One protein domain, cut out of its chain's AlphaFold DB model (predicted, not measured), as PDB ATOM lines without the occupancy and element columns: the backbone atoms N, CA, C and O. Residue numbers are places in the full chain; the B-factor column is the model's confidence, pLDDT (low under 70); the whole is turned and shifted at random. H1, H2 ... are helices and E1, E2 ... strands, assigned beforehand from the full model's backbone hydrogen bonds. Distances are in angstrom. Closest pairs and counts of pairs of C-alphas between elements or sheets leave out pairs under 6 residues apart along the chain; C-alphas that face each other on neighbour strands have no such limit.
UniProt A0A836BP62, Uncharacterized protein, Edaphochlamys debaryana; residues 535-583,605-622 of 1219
ATOM      1  N   ARG A 535     127.368  31.867 -14.864       67.56
ATOM      2  CA  ARG A 535     127.040  30.434 -14.889       67.56
ATOM      3  C   ARG A 535     127.979  29.653 -13.972       67.56
ATOM      4  O   ARG A 535     129.080  29.274 -14.377       67.56
ATOM      5  N   CYS A 536     127.502  29.381 -12.762       76.62
ATOM      6  CA  CYS A 536     128.160  28.513 -11.788       76.62
ATOM      7  C   CYS A 536     127.641  27.068 -11.886       76.62
ATOM      8  O   CYS A 536     126.433  26.837 -11.970       76.62
ATOM      9  N   PHE A 537     128.544  26.091 -11.811       83.69
ATOM     10  CA  PHE A 537     128.227  24.665 -11.690       83.69
ATOM     11  C   PHE A 537     128.847  24.117 -10.402       83.69
ATOM     12  O   PHE A 537     130.050  24.250 -10.207       83.69
ATOM     13  N   VAL A 538     128.048  23.507  -9.521       88.19
ATOM     14  CA  VAL A 538     128.515  22.981  -8.224       88.19
ATOM     15  C   VAL A 538     128.412  21.460  -8.202       88.19
ATOM     16  O   VAL A 538     127.318  20.915  -8.351       88.19
ATOM     17  N   GLU A 539     129.531  20.775  -7.956       88.56
ATOM     18  CA  GLU A 539     129.578  19.314  -7.827       88.56
ATOM     19  C   GLU A 539     129.959  18.872  -6.401       88.56
ATOM     20  O   GLU A 539     130.999  19.270  -5.870       88.56
ATOM     21  N   GLU A 540     129.125  18.024  -5.778       89.69
ATOM     22  CA  GLU A 540     129.443  17.333  -4.515       89.69
ATOM     23  C   GLU A 540     130.423  16.174  -4.779       89.69
ATOM     24  O   GLU A 540     130.043  15.089  -5.236       89.69
ATOM     25  N   LEU A 541     131.692  16.372  -4.430       91.00
ATOM     26  CA  LEU A 541     132.746  15.380  -4.595       91.00
ATOM     27  C   LEU A 541     132.752  14.358  -3.457       91.00
ATOM     28  O   LEU A 541     132.818  14.686  -2.269       91.00
ATOM     29  N   ARG A 542     132.792  13.078  -3.830       82.94
ATOM     30  CA  ARG A 542     132.960  11.965  -2.889       82.94
ATOM     31  C   ARG A 542     134.423  11.553  -2.827       82.94
ATOM     32  O   ARG A 542     134.970  11.061  -3.810       82.94
ATOM     33  N   ALA A 543     135.034  11.704  -1.656       86.62
ATOM     34  CA  ALA A 543     136.343  11.128  -1.387       86.62
ATOM     35  C   ALA A 543     136.267   9.590  -1.465       86.62
ATOM     36  O   ALA A 543     135.467   8.955  -0.773       86.62
ATOM     37  N   GLY A 544     137.090   8.997  -2.326       86.00
ATOM     38  CA  GLY A 544     137.270   7.557  -2.446       86.00
ATOM     39  C   GLY A 544     138.125   6.967  -1.314       86.00
ATOM     40  O   GLY A 544     138.543   7.680  -0.395       86.00
ATOM     41  N   PRO A 545     138.417   5.654  -1.367       83.06
ATOM     42  CA  PRO A 545     139.282   4.989  -0.395       83.06
ATOM     43  C   PRO A 545     140.631   5.707  -0.238       83.06
ATOM     44  O   PRO A 545     141.233   6.139  -1.220       83.06
ATOM     45  N   GLY A 546     141.094   5.874   1.003       89.38
ATOM     46  CA  GLY A 546     142.307   6.650   1.303       89.38
ATOM     47  C   GLY A 546     142.165   8.169   1.120       89.38
ATOM     48  O   GLY A 546     143.168   8.876   1.152       89.38
ATOM     49  N   GLY A 547     140.944   8.679   0.925       91.56
ATOM     50  CA  GLY A 547     140.658  10.107   0.763       91.56
ATOM     51  C   GLY A 547     140.856  10.644  -0.657       91.56
ATOM     52  O   GLY A 547     140.744  11.849  -0.851       91.56
ATOM     53  N   ALA A 548     141.163   9.791  -1.640       92.75
ATOM     54  CA  ALA A 548     141.448  10.215  -3.010       92.75
ATOM     55  C   ALA A 548     140.241  10.898  -3.684       92.75
ATOM     56  O   ALA A 548     139.107  10.450  -3.531       92.75
ATOM     57  N   CYS A 549     140.478  11.949  -4.466       95.44
ATOM     58  CA  CYS A 549     139.442  12.687  -5.192       95.44
ATOM     59  C   CYS A 549     139.720  12.599  -6.695       95.44
ATOM     60  O   CYS A 549     140.791  13.003  -7.142       95.44
ATOM     61  N   CYS A 550     138.774  12.088  -7.481       94.50
ATOM     62  CA  CYS A 550     138.856  12.188  -8.938       94.50
ATOM     63  C   CYS A 550     138.657  13.646  -9.370       94.50
ATOM     64  O   CYS A 550     137.867  14.364  -8.754       94.50
ATOM     65  N   CYS A 551     139.336  14.069 -10.432       94.44
ATOM     66  CA  CYS A 551     138.980  15.302 -11.120       94.44
ATOM     67  C   CYS A 551     137.632  15.122 -11.846       94.44
ATOM     68  O   CYS A 551     137.441  14.090 -12.493       94.44
ATOM     69  N   PRO A 552     136.696  16.089 -11.778       90.62
ATOM     70  CA  PRO A 552     135.466  16.035 -12.570       90.62
ATOM     71  C   PRO A 552     135.709  16.265 -14.075       90.62
ATOM     72  O   PRO A 552     134.874  15.892 -14.894       90.62
ATOM     73  N   LEU A 553     136.857  16.847 -14.453       89.50
ATOM     74  CA  LEU A 553     137.169  17.260 -15.828       89.50
ATOM     75  C   LEU A 553     138.172  16.351 -16.562       89.50
ATOM     76  O   LEU A 553     138.314  16.469 -17.778       89.50
ATOM     77  N   CYS A 554     138.869  15.440 -15.872       90.12
ATOM     78  CA  CYS A 554     139.819  14.509 -16.499       90.12
ATOM     79  C   CYS A 554     140.041  13.237 -15.649       90.12
ATOM     80  O   CYS A 554     139.605  13.185 -14.499       90.12
ATOM     81  N   PRO A 555     140.729  12.191 -16.154       87.62
ATOM     82  CA  PRO A 555     140.879  10.920 -15.434       87.62
ATOM     83  C   PRO A 555     141.874  10.954 -14.254       87.62
ATOM     84  O   PRO A 555     142.175   9.903 -13.684       87.62
ATOM     85  N   ALA A 556     142.408  12.120 -13.871       89.75
ATOM     86  CA  ALA A 556     143.364  12.235 -12.773       89.75
ATOM     87  C   ALA A 556     142.725  11.915 -11.409       89.75
ATOM     88  O   ALA A 556     141.741  12.528 -10.988       89.75
ATOM     89  N   VAL A 557     143.336  10.980 -10.674       94.81
ATOM     90  CA  VAL A 557     142.951  10.630  -9.300       94.81
ATOM     91  C   VAL A 557     143.911  11.314  -8.330       94.81
ATOM     92  O   VAL A 557     145.042  10.879  -8.121       94.81
ATOM     93  N   CYS A 558     143.457  12.410  -7.731       96.06
ATOM     94  CA  CYS A 558     144.254  13.232  -6.832       96.06
ATOM     95  C   CYS A 558     144.329  12.617  -5.428       96.06
ATOM     96  O   CYS A 558     143.331  12.134  -4.885       96.06
ATOM     97  N   ARG A 559     145.504  12.685  -4.789       94.62
ATOM     98  CA  ARG A 559     145.747  12.173  -3.426       94.62
ATOM     99  C   ARG A 559     145.175  13.121  -2.356       94.62
ATOM    100  O   ARG A 559     145.914  13.746  -1.601       94.62
ATOM    101  N   GLY A 560     143.849  13.228  -2.311       94.50
ATOM    102  CA  GLY A 560     143.108  14.116  -1.417       94.50
ATOM    103  C   GLY A 560     142.559  15.365  -2.105       94.50
ATOM    104  O   GLY A 560     143.026  15.769  -3.170       94.50
ATOM    105  N   PHE A 561     141.603  16.016  -1.439       94.69
ATOM    106  CA  PHE A 561     141.000  17.281  -1.876       94.69
ATOM    107  C   PHE A 561     142.041  18.396  -2.086       94.69
ATOM    108  O   PHE A 561     141.932  19.167  -3.032       94.69
ATOM    109  N   ALA A 562     143.102  18.432  -1.271       94.44
ATOM    110  CA  ALA A 562     144.228  19.349  -1.464       94.44
ATOM    111  C   ALA A 562     144.961  19.113  -2.801       94.44
ATOM    112  O   ALA A 562     145.299  20.069  -3.493       94.44
ATOM    113  N   GLY A 563     145.145  17.847  -3.197       95.12
ATOM    114  CA  GLY A 563     145.703  17.497  -4.503       95.12
ATOM    115  C   GLY A 563     144.783  17.911  -5.653       95.12
ATOM    116  O   GLY A 563     145.264  18.426  -6.654       95.12
ATOM    117  N   LEU A 564     143.463  17.765  -5.487       95.69
ATOM    118  CA  LEU A 564     142.498  18.200  -6.499       95.69
ATOM    119  C   LEU A 564     142.456  19.728  -6.643       95.69
ATOM    120  O   LEU A 564     142.470  20.234  -7.761       95.69
ATOM    121  N   ARG A 565     142.483  20.464  -5.525       96.06
ATOM    122  CA  ARG A 565     142.544  21.933  -5.515       96.06
ATOM    123  C   ARG A 565     143.817  22.478  -6.179       96.06
ATOM    124  O   ARG A 565     143.774  23.574  -6.725       96.06
ATOM    125  N   ALA A 566     144.922  21.732  -6.156       94.25
ATOM    126  CA  ALA A 566     146.129  22.064  -6.917       94.25
ATOM    127  C   ALA A 566     146.014  21.667  -8.404       94.25
ATOM    128  O   ALA A 566     146.427  22.422  -9.279       94.25
ATOM    129  N   HIS A 567     145.431  20.502  -8.697       95.38
ATOM    130  CA  HIS A 567     145.300  19.970 -10.054       95.38
ATOM    131  C   HIS A 567     144.319  20.758 -10.940       95.38
ATOM    132  O   HIS A 567     144.633  21.006 -12.100       95.38
ATOM    133  N   LEU A 568     143.164  21.184 -10.411       95.19
ATOM    134  CA  LEU A 568     142.147  21.919 -11.178       95.19
ATOM    135  C   LEU A 568     142.702  23.170 -11.895       95.19
ATOM    136  O   LEU A 568     142.610  23.217 -13.120       95.19
ATOM    137  N   PRO A 569     143.341  24.147 -11.220       91.88
ATOM    138  CA  PRO A 569     143.940  25.289 -11.915       91.88
ATOM    139  C   PRO A 569     145.157  24.898 -12.772       91.88
ATOM    140  O   PRO A 569     145.370  25.497 -13.821       91.88
ATOM    141  N   ALA A 570     145.935  23.884 -12.373       86.88
ATOM    142  CA  ALA A 570     147.150  23.477 -13.086       86.88
ATOM    143  C   ALA A 570     146.891  22.720 -14.404       86.88
ATOM    144  O   ALA A 570     147.721  22.764 -15.307       86.88
ATOM    145  N   SER A 571     145.762  22.013 -14.522       87.56
ATOM    146  CA  SER A 571     145.405  21.219 -15.712       87.56
ATOM    147  C   SER A 571     144.163  21.731 -16.447       87.56
ATOM    148  O   SER A 571     143.935  21.348 -17.592       87.56
ATOM    149  N   HIS A 572     143.365  22.601 -15.820       92.12
ATOM    150  CA  HIS A 572     142.100  23.105 -16.362       92.12
ATOM    151  C   HIS A 572     141.901  24.611 -16.103       92.12
ATOM    152  O   HIS A 572     140.768  25.058 -15.916       92.12
ATOM    153  N   GLY A 573     142.981  25.404 -16.109       87.19
ATOM    154  CA  GLY A 573     142.990  26.849 -15.813       87.19
ATOM    155  C   GLY A 573     142.189  27.775 -16.747       87.19
ATOM    156  O   GLY A 573     142.328  28.987 -16.649       87.19
ATOM    157  N   LEU A 574     141.349  27.231 -17.636       80.25
ATOM    158  CA  LEU A 574     140.349  27.976 -18.420       80.25
ATOM    159  C   LEU A 574     139.078  28.319 -17.615       80.25
ATOM    160  O   LEU A 574     138.253  29.102 -18.079       80.25
ATOM    161  N   TYR A 575     138.904  27.731 -16.428       89.50
ATOM    162  CA  TYR A 575     137.763  27.971 -15.539       89.50
ATOM    163  C   TYR A 575     138.253  28.434 -14.162       89.50
ATOM    164  O   TYR A 575     139.354  28.081 -13.733       89.50
ATOM    165  N   SER A 576     137.412  29.178 -13.442       88.69
ATOM    166  CA  SER A 576     137.654  29.518 -12.036       88.69
ATOM    167  C   SER A 576     137.066  28.443 -11.116       88.69
ATOM    168  O   SER A 576     135.996  27.902 -11.400       88.69
ATOM    169  N   TYR A 577     137.759  28.127 -10.015       94.88
ATOM    170  CA  TYR A 577     137.403  27.029  -9.106       94.88
ATOM    171  C   TYR A 577     137.335  27.475  -7.643       94.88
ATOM    172  O   TYR A 577     138.369  27.621  -6.982       94.88
ATOM    173  N   THR A 578     136.128  27.564  -7.087       94.00
ATOM    174  CA  THR A 578     135.937  27.695  -5.636       94.00
ATOM    175  C   THR A 578     135.822  26.296  -5.031       94.00
ATOM    176  O   THR A 578     134.801  25.623  -5.143       94.00
ATOM    177  N   CYS A 579     136.907  25.830  -4.409       93.88
ATOM    178  CA  CYS A 579     136.980  24.519  -3.759       93.88
ATOM    179  C   CYS A 579     136.611  24.631  -2.269       93.88
ATOM    180  O   CYS A 579     137.482  24.876  -1.428       93.88
ATOM    181  N   THR A 580     135.338  24.423  -1.941       91.56
ATOM    182  CA  THR A 580     134.801  24.436  -0.572       91.56
ATOM    183  C   THR A 580     134.881  23.060   0.097       91.56
ATOM    184  O   THR A 580     134.573  22.022  -0.486       91.56
ATOM    185  N   ALA A 581     135.310  23.041   1.358       89.94
ATOM    186  CA  ALA A 581     135.243  21.864   2.219       89.94
ATOM    187  C   ALA A 581     134.247  22.156   3.340       89.94
ATOM    188  O   ALA A 581     134.430  23.129   4.075       89.94
ATOM    189  N   ASP A 582     133.223  21.314   3.484       81.62
ATOM    190  CA  ASP A 582     132.138  21.535   4.442       81.62
ATOM    191  C   ASP A 582     132.623  21.186   5.857       81.62
ATOM    192  O   ASP A 582     132.391  20.102   6.398       81.62
ATOM    193  N   HIS A 583     133.352  22.125   6.463       61.78
ATOM    194  CA  HIS A 583     133.861  22.027   7.830       61.78
ATOM    195  C   HIS A 583     132.781  22.275   8.897       61.78
ATOM    196  O   HIS A 583     133.058  22.117  10.086       61.78
ATOM    197  N   TYR A 605     132.860  17.622   0.253       90.12
ATOM    198  CA  TYR A 605     133.679  18.560  -0.485       90.12
ATOM    199  C   TYR A 605     132.862  18.988  -1.693       90.12
ATOM    200  O   TYR A 605     132.232  18.150  -2.339       90.12
ATOM    201  N   SER A 606     132.869  20.274  -1.992       91.06
ATOM    202  CA  SER A 606     132.173  20.851  -3.131       91.06
ATOM    203  C   SER A 606     133.176  21.618  -3.986       91.06
ATOM    204  O   SER A 606     134.097  22.265  -3.480       91.06
ATOM    205  N   VAL A 607     133.037  21.503  -5.303       93.25
ATOM    206  CA  VAL A 607     133.755  22.359  -6.250       93.25
ATOM    207  C   VAL A 607     132.716  23.116  -7.047       93.25
ATOM    208  O   VAL A 607     131.931  22.523  -7.784       93.25
ATOM    209  N   GLU A 608     132.719  24.430  -6.871       93.56
ATOM    210  CA  GLU A 608     132.042  25.358  -7.759       93.56
ATOM    211  C   GLU A 608     133.002  25.706  -8.904       93.56
ATOM    212  O   GLU A 608     134.073  26.277  -8.687       93.56
ATOM    213  N   VAL A 609     132.611  25.343 -10.123       91.44
ATOM    214  CA  VAL A 609     133.252  25.757 -11.369       91.44
ATOM    215  C   VAL A 609     132.508  26.987 -11.883       91.44
ATOM    216  O   VAL A 609     131.301  26.917 -12.131       91.44
ATOM    217  N   ARG A 610     133.217  28.102 -12.070       88.44
ATOM    218  CA  ARG A 610     132.680  29.299 -12.730       88.44
ATOM    219  C   ARG A 610     133.307  29.475 -14.103       88.44
ATOM    220  O   ARG A 610     134.532  29.492 -14.247       88.44
ATOM    221  N   LEU A 611     132.444  29.631 -15.099       79.50
ATOM    222  CA  LEU A 611     132.814  30.113 -16.423       79.50
ATOM    223  C   LEU A 611     132.969  31.641 -16.364       79.50
ATOM    224  O   LEU A 611     132.010  32.305 -15.965       79.50
ATOM    225  N   PRO A 612     134.105  32.215 -16.799       74.75
ATOM    226  CA  PRO A 612     134.178  33.643 -17.107       74.75
ATOM    227  C   PRO A 612     133.076  34.041 -18.098       74.75
ATOM    228  O   PRO A 612     132.766  33.267 -19.008       74.75
ATOM    229  N   ALA A 613     132.504  35.243 -17.974       63.22
ATOM    230  CA  ALA A 613     131.453  35.708 -18.888       63.22
ATOM    231  C   ALA A 613     131.896  35.637 -20.367       63.22
ATOM    232  O   ALA A 613     131.158  35.152 -21.224       63.22
ATOM    233  N   GLU A 614     133.156  35.989 -20.633       59.62
ATOM    234  CA  GLU A 614     133.823  35.883 -21.936       59.62
ATOM    235  C   GLU A 614     133.814  34.449 -22.506       59.62
ATOM    236  O   GLU A 614     133.594  34.248 -23.702       59.62
ATOM    237  N   ALA A 615     133.987  33.435 -21.651       54.16
ATOM    238  CA  ALA A 615     133.942  32.026 -22.041       54.16
ATOM    239  C   ALA A 615     132.508  31.550 -22.332       54.16
ATOM    240  O   ALA A 615     132.302  30.726 -23.225       54.16
ATOM    241  N   VAL A 616     131.504  32.092 -21.629       49.97
ATOM    242  CA  VAL A 616     130.084  31.837 -21.936       49.97
ATOM    243  C   VAL A 616     129.712  32.423 -23.299       49.97
ATOM    244  O   VAL A 616     128.994  31.771 -24.059       49.97
ATOM    245  N   ASP A 617     130.222  33.607 -23.643       47.16
ATOM    246  CA  ASP A 617     129.984  34.235 -24.946       47.16
ATOM    247  C   ASP A 617     130.721  33.535 -26.094       47.16
ATOM    248  O   ASP A 617     130.138  33.366 -27.167       47.16
ATOM    249  N   LEU A 618     131.947  33.049 -25.872       44.72
ATOM    250  CA  LEU A 618     132.629  32.142 -26.807       44.72
ATOM    251  C   LEU A 618     131.792  30.875 -27.050       44.72
ATOM    252  O   LEU A 618     131.453  30.572 -28.193       44.72
ATOM    253  N   GLN A 619     131.364  30.189 -25.984       40.97
ATOM    254  CA  GLN A 619     130.589  28.950 -26.100       40.97
ATOM    255  C   GLN A 619     129.205  29.162 -26.745       40.97
ATOM    256  O   GLN A 619     128.736  28.304 -27.494       40.97
ATOM    257  N   ARG A 620     128.548  30.308 -26.500       37.69
ATOM    258  CA  ARG A 620     127.304  30.696 -27.195       37.69
ATOM    259  C   ARG A 620     127.544  30.953 -28.682       37.69
ATOM    260  O   ARG A 620     126.779  30.447 -29.499       37.69
ATOM    261  N   ARG A 621     128.588  31.711 -29.036       42.09
ATOM    262  CA  ARG A 621     128.951  31.992 -30.437       42.09
ATOM    263  C   ARG A 621     129.270  30.703 -31.192       42.09
ATOM    264  O   ARG A 621     128.793  30.531 -32.308       42.09
ATOM    265  N   ASP A 622     129.985  29.775 -30.563       37.66
ATOM    266  CA  ASP A 622     130.329  28.493 -31.177       37.66
ATOM    267  C   ASP A 622     129.126  27.564 -31.367       37.66
ATOM    268  O   ASP A 622     129.035  26.918 -32.407       37.66
TER     269      ASP A 622
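This is residues 535 to 583 and 605 to 622 of the 1219 residues of an uncharacterized protein of Edaphochlamys debaryana (UniProt A0A836BP62). A small sheet of three strands has helix H1 laid along one face, making two layers, while helix H2 lies off the sheet, past the end where E3 finishes. A long loop, residues 542 to 560, leads from E1 to H1. The printed part has 67 residues, with E1, H1, E2, E3 and H2 along the chain; the sheet, in the order E1, E3, E2, is antiparallel, and the class is mixed, helices and strands. It is only just compact, close to loose, with a radius of gyration of the C-alphas of 12.8 A, and elongated, spanning 43 by 24 by 14 A.

E1, residues 536 to 541, begins with C-alpha 536 at (128.160, 28.513, -11.788) and is 15.7 A long. H1, residues 561 to 572, is 15.7 A long. E2 is residues 576 to 581, 16.4 A, and E3 residues 605 to 610, 16.3 A. H2, residues 613 to 622, 14.3 A, ends with C-alpha 622 at (130.329, 28.493, -31.177).

E1 and E3 are antiparallel neighbours; N 537 and O 609 are 2.9 A apart, within hydrogen-bond range. E3 and E2 are antiparallel too, with N 578 and O 608 at 2.9 A. E1, H1 and E2 form a split strand-helix-strand unit, two strands running the same way with E3 between them; its crossover is right-handed. H1 is on the sheet at a height of 9.7 A, over E3 and E2, along the strands at 14 degrees to E3 on the local plane; its closest C-alphas to E2 are Arg 565 and Cys 579, 6.4 A. H2 is not on the sheet and is apart from H1. Every O i to N i+4 pair is within range in H2, and 7 of 8 in H1.

The farthest C-alphas, Gly 546 and Arg 621, are 42.8 A apart. Residues 584 to 604 are not printed; C-alphas 583 and 605 are 9.0 A apart across the cut. The link E1 to H1 is long. Confidence is under 70 at residues 535, 583 and 613 to 622.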